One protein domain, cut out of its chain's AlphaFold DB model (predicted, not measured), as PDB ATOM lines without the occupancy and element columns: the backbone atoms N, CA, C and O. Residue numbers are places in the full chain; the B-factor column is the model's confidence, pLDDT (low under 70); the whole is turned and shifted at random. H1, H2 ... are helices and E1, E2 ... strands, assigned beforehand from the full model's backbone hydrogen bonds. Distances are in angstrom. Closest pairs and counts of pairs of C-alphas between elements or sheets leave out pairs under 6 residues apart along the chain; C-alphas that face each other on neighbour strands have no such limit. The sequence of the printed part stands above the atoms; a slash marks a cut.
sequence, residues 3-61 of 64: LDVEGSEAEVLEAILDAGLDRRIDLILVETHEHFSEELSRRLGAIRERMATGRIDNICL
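AT A GLANCE: This is residues 3 to 61 of the 64 residues of an uncharacterized protein of Mesorhizobium sp. L-8-3 (UniProt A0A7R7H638). Two helices, H1 and the longer H3, lie side by side and run the same way, while the short strand E1 runs back the other way and makes the third side of a loose triangle with them. The very short helix H2 sits at the turn from H1 to E1, and after H3 the last printed residues fold back, with residues 59 to 60 beside residues 28 to 29 of E1. The printed part has 59 residues, with three named helices and one named strand in the order H1, H2, E1, H3 along the chain. The class is mostly helix: helices hold 31 and the strand 3 of the 34 residues in named elements. The whole is compact, with a radius of gyration of the C-alphas of 10.7 A, and the C-alphas span 30 by 21 by 17 A along their three main axes.

IN THESE COORDINATES: The printed part begins at Leu 3, and residues 3 to 8 come before the first named element. H1 is residues 9 to 18, Glu 9 to Asp 18, and begins with C-alpha 9 at (168.188, 216.443, 139.379); it is 14.1 A from first to last C-alpha. After residues 19 and 20 comes H2, residues 21 to 24, a helix of four residues. E1 follows as residues 28 to 30, Ile 28 to Val 30, with C-alpha 28 at (164.368, 210.624, 148.859). Residues 31 to 37 lie between E1 and H3, which is residues 38 to 54, Glu 38 to Gly 54. H3 is the longest helix, with 17 residues and 24.1 A from first to last C-alpha, and it ends with C-alpha 54 at (172.373, 220.833, 157.286). Residues 55 to 61 follow it and belong to no named element.

HOW THE PARTS SIT: H1 and H3 touch, with 7 pairs of C-alphas within 8 A. Their closest C-alphas are those of Ala 10 and Leu 44, 6.0 A apart. They run the same way at a shallow tilt of 29 degrees, with their centres 10.5 A apart. H3 touches H1 with residues 40 to 47 alone. H2 is close to H1 but not clearly touching it; the closest C-alphas are those of Ile 16 and Asp 22, 6.1 A apart. H2 and H3 are apart. The closest C-alphas of H1 and E1 are those of Glu 9 and Val 30, 7.6 A apart, and the closest of H2 and E1 are those of Asp 22 and Ile 28, 7.9 A apart. E1 and H3, which follow each other in the chain, are apart. E1 pairs with no named strand, but residues 28 to 29 of E1 pair as strands do with residues 59 to 60, parallel. In H1 and H3 every pair of O of residue i and N of residue i+4 is within hydrogen-bond range. H2 is too short for such a pair, and its one pair of O of residue i and N of residue i+3 is within range.

THE WHOLE: The two C-alphas farthest apart in the domain are those of Arg 24 and Phe 36, 30.1 A. The C-alphas of the first and last printed residues, Leu 3 and Leu 61, are 9.6 A apart. The printed part has no cut, and in the full chain of 64 residues it begins at residue 3 and ends at residue 61. The links from H1 to H2, with 2 residues, and from H2 to E1, with 3, are tight. The link from E1 to H3, with 7 residues, is short, and no link is long. The mean pLDDT of the printed part is 95.6, and no printed residue of this predicted model is under 70.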
ATOM      1  N   LEU A   3     163.267 209.930 142.631       94.56
ATOM      2  CA  LEU A   3     163.548 210.977 141.658       94.56
ATOM      3  C   LEU A   3     164.500 210.424 140.597       94.56
ATOM      4  O   LEU A   3     165.569 209.915 140.917       94.56
ATOM      5  N   ASP A   4     164.068 210.512 139.351       94.12
ATOM      6  CA  ASP A   4     164.765 210.014 138.173       94.12
ATOM      7  C   ASP A   4     164.329 210.940 137.037       94.12
ATOM      8  O   ASP A   4     163.200 210.871 136.543       94.12
ATOM      9  N   VAL A   5     165.143 211.973 136.828       90.56
ATOM     10  CA  VAL A   5     164.853 213.092 135.934       90.56
ATOM     11  C   VAL A   5     166.142 213.483 135.234       90.56
ATOM     12  O   VAL A   5     166.988 214.174 135.785       90.56
ATOM     13  N   GLU A   6     166.273 213.000 134.007       89.88
ATOM     14  CA  GLU A   6     167.448 213.121 133.148       89.88
ATOM     15  C   GLU A   6     168.012 214.552 133.102       89.88
ATOM     16  O   GLU A   6     167.502 215.426 132.393       89.88
ATOM     17  N   GLY A   7     169.074 214.800 133.873       86.38
ATOM     18  CA  GLY A   7     169.838 216.046 133.850       86.38
ATOM     19  C   GLY A   7     169.215 217.240 134.581       86.38
ATOM     20  O   GLY A   7     169.795 218.321 134.523       86.38
ATOM     21  N   SER A   8     168.057 217.081 135.235       93.88
ATOM     22  CA  SER A   8     167.402 218.147 136.026       93.88
ATOM     23  C   SER A   8     167.369 217.854 137.532       93.88
ATOM     24  O   SER A   8     166.561 218.409 138.281       93.88
ATOM     25  N   GLU A   9     168.194 216.917 137.997       95.62
ATOM     26  CA  GLU A   9     168.188 216.443 139.379       95.62
ATOM     27  C   GLU A   9     168.589 217.556 140.346       95.62
ATOM     28  O   GLU A   9     167.996 217.686 141.417       95.62
ATOM     29  N   ALA A  10     169.573 218.375 139.961       96.88
ATOM     30  CA  ALA A  10     170.040 219.485 140.780       96.88
ATOM     31  C   ALA A  10     168.944 220.538 140.983       96.88
ATOM     32  O   ALA A  10     168.710 220.946 142.115       96.88
ATOM     33  N   GLU A  11     168.224 220.925 139.929       97.44
ATOM     34  CA  GLU A  11     167.114 221.882 139.979       97.44
ATOM     35  C   GLU A  11     166.022 221.412 140.935       97.44
ATOM     36  O   GLU A  11     165.540 222.174 141.775       97.44
ATOM     37  N   VAL A  12     165.627 220.143 140.814       97.44
ATOM     38  CA  VAL A  12     164.565 219.579 141.646       97.44
ATOM     39  C   VAL A  12     165.018 219.486 143.101       97.44
ATOM     40  O   VAL A  12     164.258 219.844 144.003       97.44
ATOM     41  N   LEU A  13     166.251 219.046 143.350       97.38
ATOM     42  CA  LEU A  13     166.800 218.949 144.701       97.38
ATOM     43  C   LEU A  13     166.976 220.314 145.365       97.38
ATOM     44  O   LEU A  13     166.621 220.466 146.531       97.38
ATOM     45  N   GLU A  14     167.468 221.311 144.637       98.06
ATOM     46  CA  GLU A  14     167.552 222.690 145.120       98.06
ATOM     47  C   GLU A  14     166.166 223.203 145.515       98.06
ATOM     48  O   GLU A  14     165.989 223.659 146.643       98.06
ATOM     49  N   ALA A  15     165.157 223.022 144.658       98.06
ATOM     50  CA  ALA A  15     163.787 223.430 144.958       98.06
ATOM     51  C   ALA A  15     163.201 222.707 146.186       98.06
ATOM     52  O   ALA A  15     162.528 223.333 147.007       98.06
ATOM     53  N   ILE A  16     163.465 221.404 146.349       97.38
ATOM     54  CA  ILE A  16     163.049 220.629 147.531       97.38
ATOM     55  C   ILE A  16     163.672 221.209 148.803       97.38
ATOM     56  O   ILE A  16     162.960 221.428 149.788       97.38
ATOM     57  N   LEU A  17     164.983 221.453 148.782       97.00
ATOM     58  CA  LEU A  17     165.734 221.955 149.928       97.00
ATOM     59  C   LEU A  17     165.356 223.398 150.275       97.00
ATOM     60  O   LEU A  17     165.238 223.741 151.450       97.00
ATOM     61  N   ASP A  18     165.144 224.248 149.272       97.81
ATOM     62  CA  ASP A  18     164.741 225.646 149.451       97.81
ATOM     63  C   ASP A  18     163.319 225.761 150.011       97.81
ATOM     64  O   ASP A  18     163.038 226.628 150.839       97.81
ATOM     65  N   ALA A  19     162.429 224.846 149.621       97.44
ATOM     66  CA  ALA A  19     161.070 224.766 150.147       97.44
ATOM     67  C   ALA A  19     160.972 224.040 151.506       97.44
ATOM     68  O   ALA A  19     159.881 223.963 152.079       97.44
ATOM     69  N   GLY A  20     162.075 223.486 152.028       96.25
ATOM     70  CA  GLY A  20     162.087 222.692 153.263       96.25
ATOM     71  C   GLY A  20     161.260 221.403 153.173       96.25
ATOM     72  O   GLY A  20     160.746 220.916 154.185       96.25
ATOM     73  N   LEU A  21     161.058 220.887 151.957       96.50
ATOM     74  CA  LEU A  21     160.255 219.688 151.702       96.50
ATOM     75  C   LEU A  21     160.997 218.401 152.069       96.50
ATOM     76  O   LEU A  21     160.346 217.395 152.342       96.50
ATOM     77  N   ASP A  22     162.326 218.450 152.153       96.50
ATOM     78  CA  ASP A  22     163.172 217.393 152.712       96.50
ATOM     79  C   ASP A  22     162.682 216.948 154.099       96.50
ATOM     80  O   ASP A  22     162.658 215.760 154.391       96.50
ATOM     81  N   ARG A  23     162.168 217.869 154.922       96.06
ATOM     82  CA  ARG A  23     161.655 217.572 156.275       96.06
ATOM     83  C   ARG A  23     160.296 216.878 156.303       96.06
ATOM     84  O   ARG A  23     159.814 216.508 157.371       96.06
ATOM     85  N   ARG A  24     159.627 216.783 155.154       97.12
ATOM     86  CA  ARG A  24     158.286 216.197 155.008       97.12
ATOM     87  C   ARG A  24     158.304 214.859 154.277       97.12
ATOM     88  O   ARG A  24     157.247 214.252 154.126       97.12
ATOM     89  N   ILE A  25     159.464 214.441 153.780       96.38
ATOM     90  CA  ILE A  25     159.632 213.221 153.001       96.38
ATOM     91  C   ILE A  25     160.637 212.344 153.740       96.38
ATOM     92  O   ILE A  25     161.808 212.685 153.805       96.38
ATOM     93  N   ASP A  26     160.206 211.200 154.264       97.38
ATOM     94  CA  ASP A  26     161.072 210.358 155.108       97.38
ATOM     95  C   ASP A  26     162.301 209.802 154.374       97.38
ATOM     96  O   ASP A  26     163.331 209.550 154.990       97.38
ATOM     97  N   LEU A  27     162.203 209.600 153.056       97.00
ATOM     98  CA  LEU A  27     163.299 209.108 152.223       97.00
ATOM     99  C   LEU A  27     163.161 209.607 150.784       97.00
ATOM    100  O   LEU A  27     162.109 209.438 150.157       97.00
ATOM    101  N   ILE A  28     164.232 210.171 150.241       97.19
ATOM    102  CA  ILE A  28     164.368 210.624 148.859       97.19
ATOM    103  C   ILE A  28     165.508 209.835 148.226       97.19
ATOM    104  O   ILE A  28     166.648 209.896 148.677       97.19
ATOM    105  N   LEU A  29     165.204 209.093 147.172       97.06
ATOM    106  CA  LEU A  29     166.188 208.333 146.418       97.06
ATOM    107  C   LEU A  29     166.323 208.967 145.038       97.06
ATOM    108  O   LEU A  29     165.311 209.131 144.355       97.06
ATOM    109  N   VAL A  30     167.544 209.327 144.657       95.62
ATOM    110  CA  VAL A  30     167.839 210.042 143.413       95.62
ATOM    111  C   VAL A  30     168.825 209.236 142.587       95.62
ATOM    112  O   VAL A  30     169.912 208.899 143.066       95.62
ATOM    113  N   GLU A  31     168.439 208.950 141.352       94.94
ATOM    114  CA  GLU A  31     169.352 208.500 140.306       94.94
ATOM    115  C   GLU A  31     170.029 209.732 139.707       94.94
ATOM    116  O   GLU A  31     169.343 210.658 139.278       94.94
ATOM    117  N   THR A  32     171.362 209.801 139.765       92.81
ATOM    118  CA  THR A  32     172.110 210.976 139.303       92.81
ATOM    119  C   THR A  32     172.814 210.703 137.981       92.81
ATOM    120  O   THR A  32     173.638 209.796 137.864       92.81
ATOM    121  N   HIS A  33     172.587 211.581 137.005       92.88
ATOM    122  CA  HIS A  33     173.271 211.554 135.710       92.88
ATOM    123  C   HIS A  33     174.508 212.471 135.672       92.88
ATOM    124  O   HIS A  33     174.905 212.992 134.630       92.88
ATOM    125  N   GLU A  34     175.167 212.660 136.820       90.38
ATOM    126  CA  GLU A  34     176.231 213.659 137.006       90.38
ATOM    127  C   GLU A  34     177.474 213.436 136.135       90.38
ATOM    128  O   GLU A  34     178.189 214.376 135.807       90.38
ATOM    129  N   HIS A  35     177.704 212.199 135.693       90.81
ATOM    130  CA  HIS A  35     178.806 211.855 134.794       90.81
ATOM    131  C   HIS A  35     178.639 212.410 133.371       90.81
ATOM    132  O   HIS A  35     179.616 212.454 132.625       90.81
ATOM    133  N   PHE A  36     177.431 212.834 132.992       90.44
ATOM    134  CA  PHE A  36     177.140 213.366 131.660       90.44
ATOM    135  C   PHE A  36     177.253 214.896 131.580       90.44
ATOM    136  O   PHE A  36     177.218 215.444 130.480       90.44
ATOM    137  N   SER A  37     177.400 215.597 132.714       93.25
ATOM    138  CA  SER A  37     177.466 217.062 132.755       93.25
ATOM    139  C   SER A  37     178.335 217.570 133.908       93.25
ATOM    140  O   SER A  37     178.031 217.357 135.082       93.25
ATOM    141  N   GLU A  38     179.391 218.318 133.576       95.50
ATOM    142  CA  GLU A  38     180.251 218.981 134.568       95.50
ATOM    143  C   GLU A  38     179.469 219.978 135.433       95.50
ATOM    144  O   GLU A  38     179.723 220.109 136.632       95.50
ATOM    145  N   GLU A  39     178.487 220.665 134.845       95.56
ATOM    146  CA  GLU A  39     177.628 221.590 135.578       95.56
ATOM    147  C   GLU A  39     176.771 220.855 136.609       95.56
ATOM    148  O   GLU A  39     176.709 221.275 137.768       95.56
ATOM    149  N   LEU A  40     176.151 219.745 136.199       94.75
ATOM    150  CA  LEU A  40     175.346 218.911 137.084       94.75
ATOM    151  C   LEU A  40     176.200 218.345 138.220       94.75
ATOM    152  O   LEU A  40     175.809 218.444 139.382       94.75
ATOM    153  N   SER A  41     177.395 217.834 137.912       95.38
ATOM    154  CA  SER A  41     178.326 217.332 138.929       95.38
ATOM    155  C   SER A  41     178.730 218.423 139.923       95.38
ATOM    156  O   SER A  41     178.676 218.214 141.136       95.38
ATOM    157  N   ARG A  42     179.037 219.637 139.444       97.12
ATOM    158  CA  ARG A  42     179.353 220.780 140.315       97.12
ATOM    159  C   ARG A  42     178.188 221.134 141.242       97.12
ATOM    160  O   ARG A  42     178.406 221.377 142.430       97.12
ATOM    161  N   ARG A  43     176.958 221.180 140.722       97.62
ATOM    162  CA  ARG A  43     175.764 221.510 141.519       97.62
ATOM    163  C   ARG A  43     175.432 220.418 142.529       97.62
ATOM    164  O   ARG A  43     175.202 220.731 143.693       97.62
ATOM    165  N   LEU A  44     175.509 219.147 142.139       96.44
ATOM    166  CA  LEU A  44     175.342 218.028 143.068       96.44
ATOM    167  C   LEU A  44     176.434 218.012 144.145       96.44
ATOM    168  O   LEU A  44     176.135 217.702 145.295       96.44
ATOM    169  N   GLY A  45     177.664 218.422 143.824       96.81
ATOM    170  CA  GLY A  45     178.717 218.664 144.813       96.81
ATOM    171  C   GLY A  45     178.302 219.689 145.875       96.81
ATOM    172  O   GLY A  45     178.346 219.392 147.069       96.81
ATOM    173  N   ALA A  46     177.797 220.852 145.453       97.69
ATOM    174  CA  ALA A  46     177.290 221.877 146.371       97.69
ATOM    175  C   ALA A  46     176.091 221.380 147.206       97.69
ATOM    176  O   ALA A  46     175.981 221.688 148.395       97.69
ATOM    177  N   ILE A  47     175.209 220.566 146.620       97.44
ATOM    178  CA  ILE A  47     174.088 219.944 147.339       97.44
ATOM    179  C   ILE A  47     174.599 218.958 148.398       97.44
ATOM    180  O   ILE A  47     174.117 218.995 149.529       97.44
ATOM    181  N   ARG A  48     175.609 218.131 148.093       97.06
ATOM    182  CA  ARG A  48     176.236 217.217 149.070       97.06
ATOM    183  C   ARG A  48     176.825 217.985 150.260       97.06
ATOM    184  O   ARG A  48     176.623 217.582 151.405       97.06
ATOM    185  N   GLU A  49     177.493 219.112 150.018       97.81
ATOM    186  CA  GLU A  49     178.008 219.985 151.086       97.81
ATOM    187  C   GLU A  49     176.879 220.588 151.935       97.81
ATOM    188  O   GLU A  49     176.941 220.611 153.171       97.81
ATOM    189  N   ARG A  50     175.804 221.037 151.282       96.81
ATOM    190  CA  ARG A  50     174.615 221.589 151.938       96.81
ATOM    191  C   ARG A  50     173.899 220.540 152.798       96.81
ATOM    192  O   ARG A  50     173.482 220.843 153.914       96.81
ATOM    193  N   MET A  51     173.823 219.296 152.331       96.81
ATOM    194  CA  MET A  51     173.306 218.166 153.105       96.81
ATOM    195  C   MET A  51     174.173 217.877 154.335       96.81
ATOM    196  O   MET A  51     173.645 217.740 155.439       96.81
ATOM    197  N   ALA A  52     175.500 217.844 154.171       96.25
ATOM    198  CA  ALA A  52     176.433 217.586 155.266       96.25
ATOM    199  C   ALA A  52     176.353 218.663 156.363       96.25
ATOM    200  O   ALA A  52     176.281 218.348 157.552       96.25
ATOM    201  N   THR A  53     176.319 219.938 155.969       96.88
ATOM    202  CA  THR A  53     176.201 221.076 156.898       96.88
ATOM    203  C   THR A  53     174.820 221.155 157.556       96.88
ATOM    204  O   THR A  53     174.724 221.455 158.748       96.88
ATOM    205  N   GLY A  54     173.758 220.838 156.812       94.06
ATOM    206  CA  GLY A  54     172.373 220.833 157.286       94.06
ATOM    207  C   GLY A  54     171.960 219.593 158.084       94.06
ATOM    208  O   GLY A  54     170.867 219.594 158.644       94.06
ATOM    209  N   ARG A  55     172.819 218.562 158.163       94.31
ATOM    210  CA  ARG A  55     172.496 217.227 158.707       94.31
ATOM    211  C   ARG A  55     171.270 216.592 158.034       94.31
ATOM    212  O   ARG A  55     170.394 216.067 158.711       94.31
ATOM    213  N   ILE A  56     171.218 216.667 156.708       97.06
ATOM    214  CA  ILE A  56     170.171 216.050 155.886       97.06
ATOM    215  C   ILE A  56     170.661 214.659 155.475       97.06
ATOM    216  O   ILE A  56     171.596 214.540 154.682       97.06
ATOM    217  N   ASP A  57     170.057 213.615 156.033       96.31
ATOM    218  CA  ASP A  57     170.468 212.212 155.886       96.31
ATOM    219  C   ASP A  57     169.451 211.346 155.124       96.31
ATOM    220  O   ASP A  57     169.735 210.200 154.776       96.31
ATOM    221  N   ASN A  58     168.295 211.911 154.790       97.38
ATOM    222  CA  ASN A  58     167.204 211.238 154.094       97.38
ATOM    223  C   ASN A  58     167.260 211.360 152.560       97.38
ATOM    224  O   ASN A  58     166.317 210.936 151.894       97.38
ATOM    225  N   ILE A  59     168.327 211.925 151.982       97.12
ATOM    226  CA  ILE A  59     168.520 212.028 150.527       97.12
ATOM    227  C   ILE A  59     169.682 211.128 150.097       97.12
ATOM    228  O   ILE A  59     170.833 211.350 150.466       97.12
ATOM    229  N   CYS A  60     169.400 210.128 149.265       96.00
ATOM    230  CA  CYS A  60     170.402 209.221 148.710       96.00
ATOM    231  C   CYS A  60     170.656 209.546 147.233       96.00
ATOM    232  O   CYS A  60     169.839 209.218 146.379       96.00
ATOM    233  N   LEU A  61     171.816 210.141 146.936       92.69
ATOM    234  CA  LEU A  61     172.263 210.522 145.581       92.69
ATOM    235  C   LEU A  61     173.130 209.449 144.894       92.69
ATOM    236  O   LEU A  61     174.001 209.771 144.091       92.69
TER     237      LEU A  61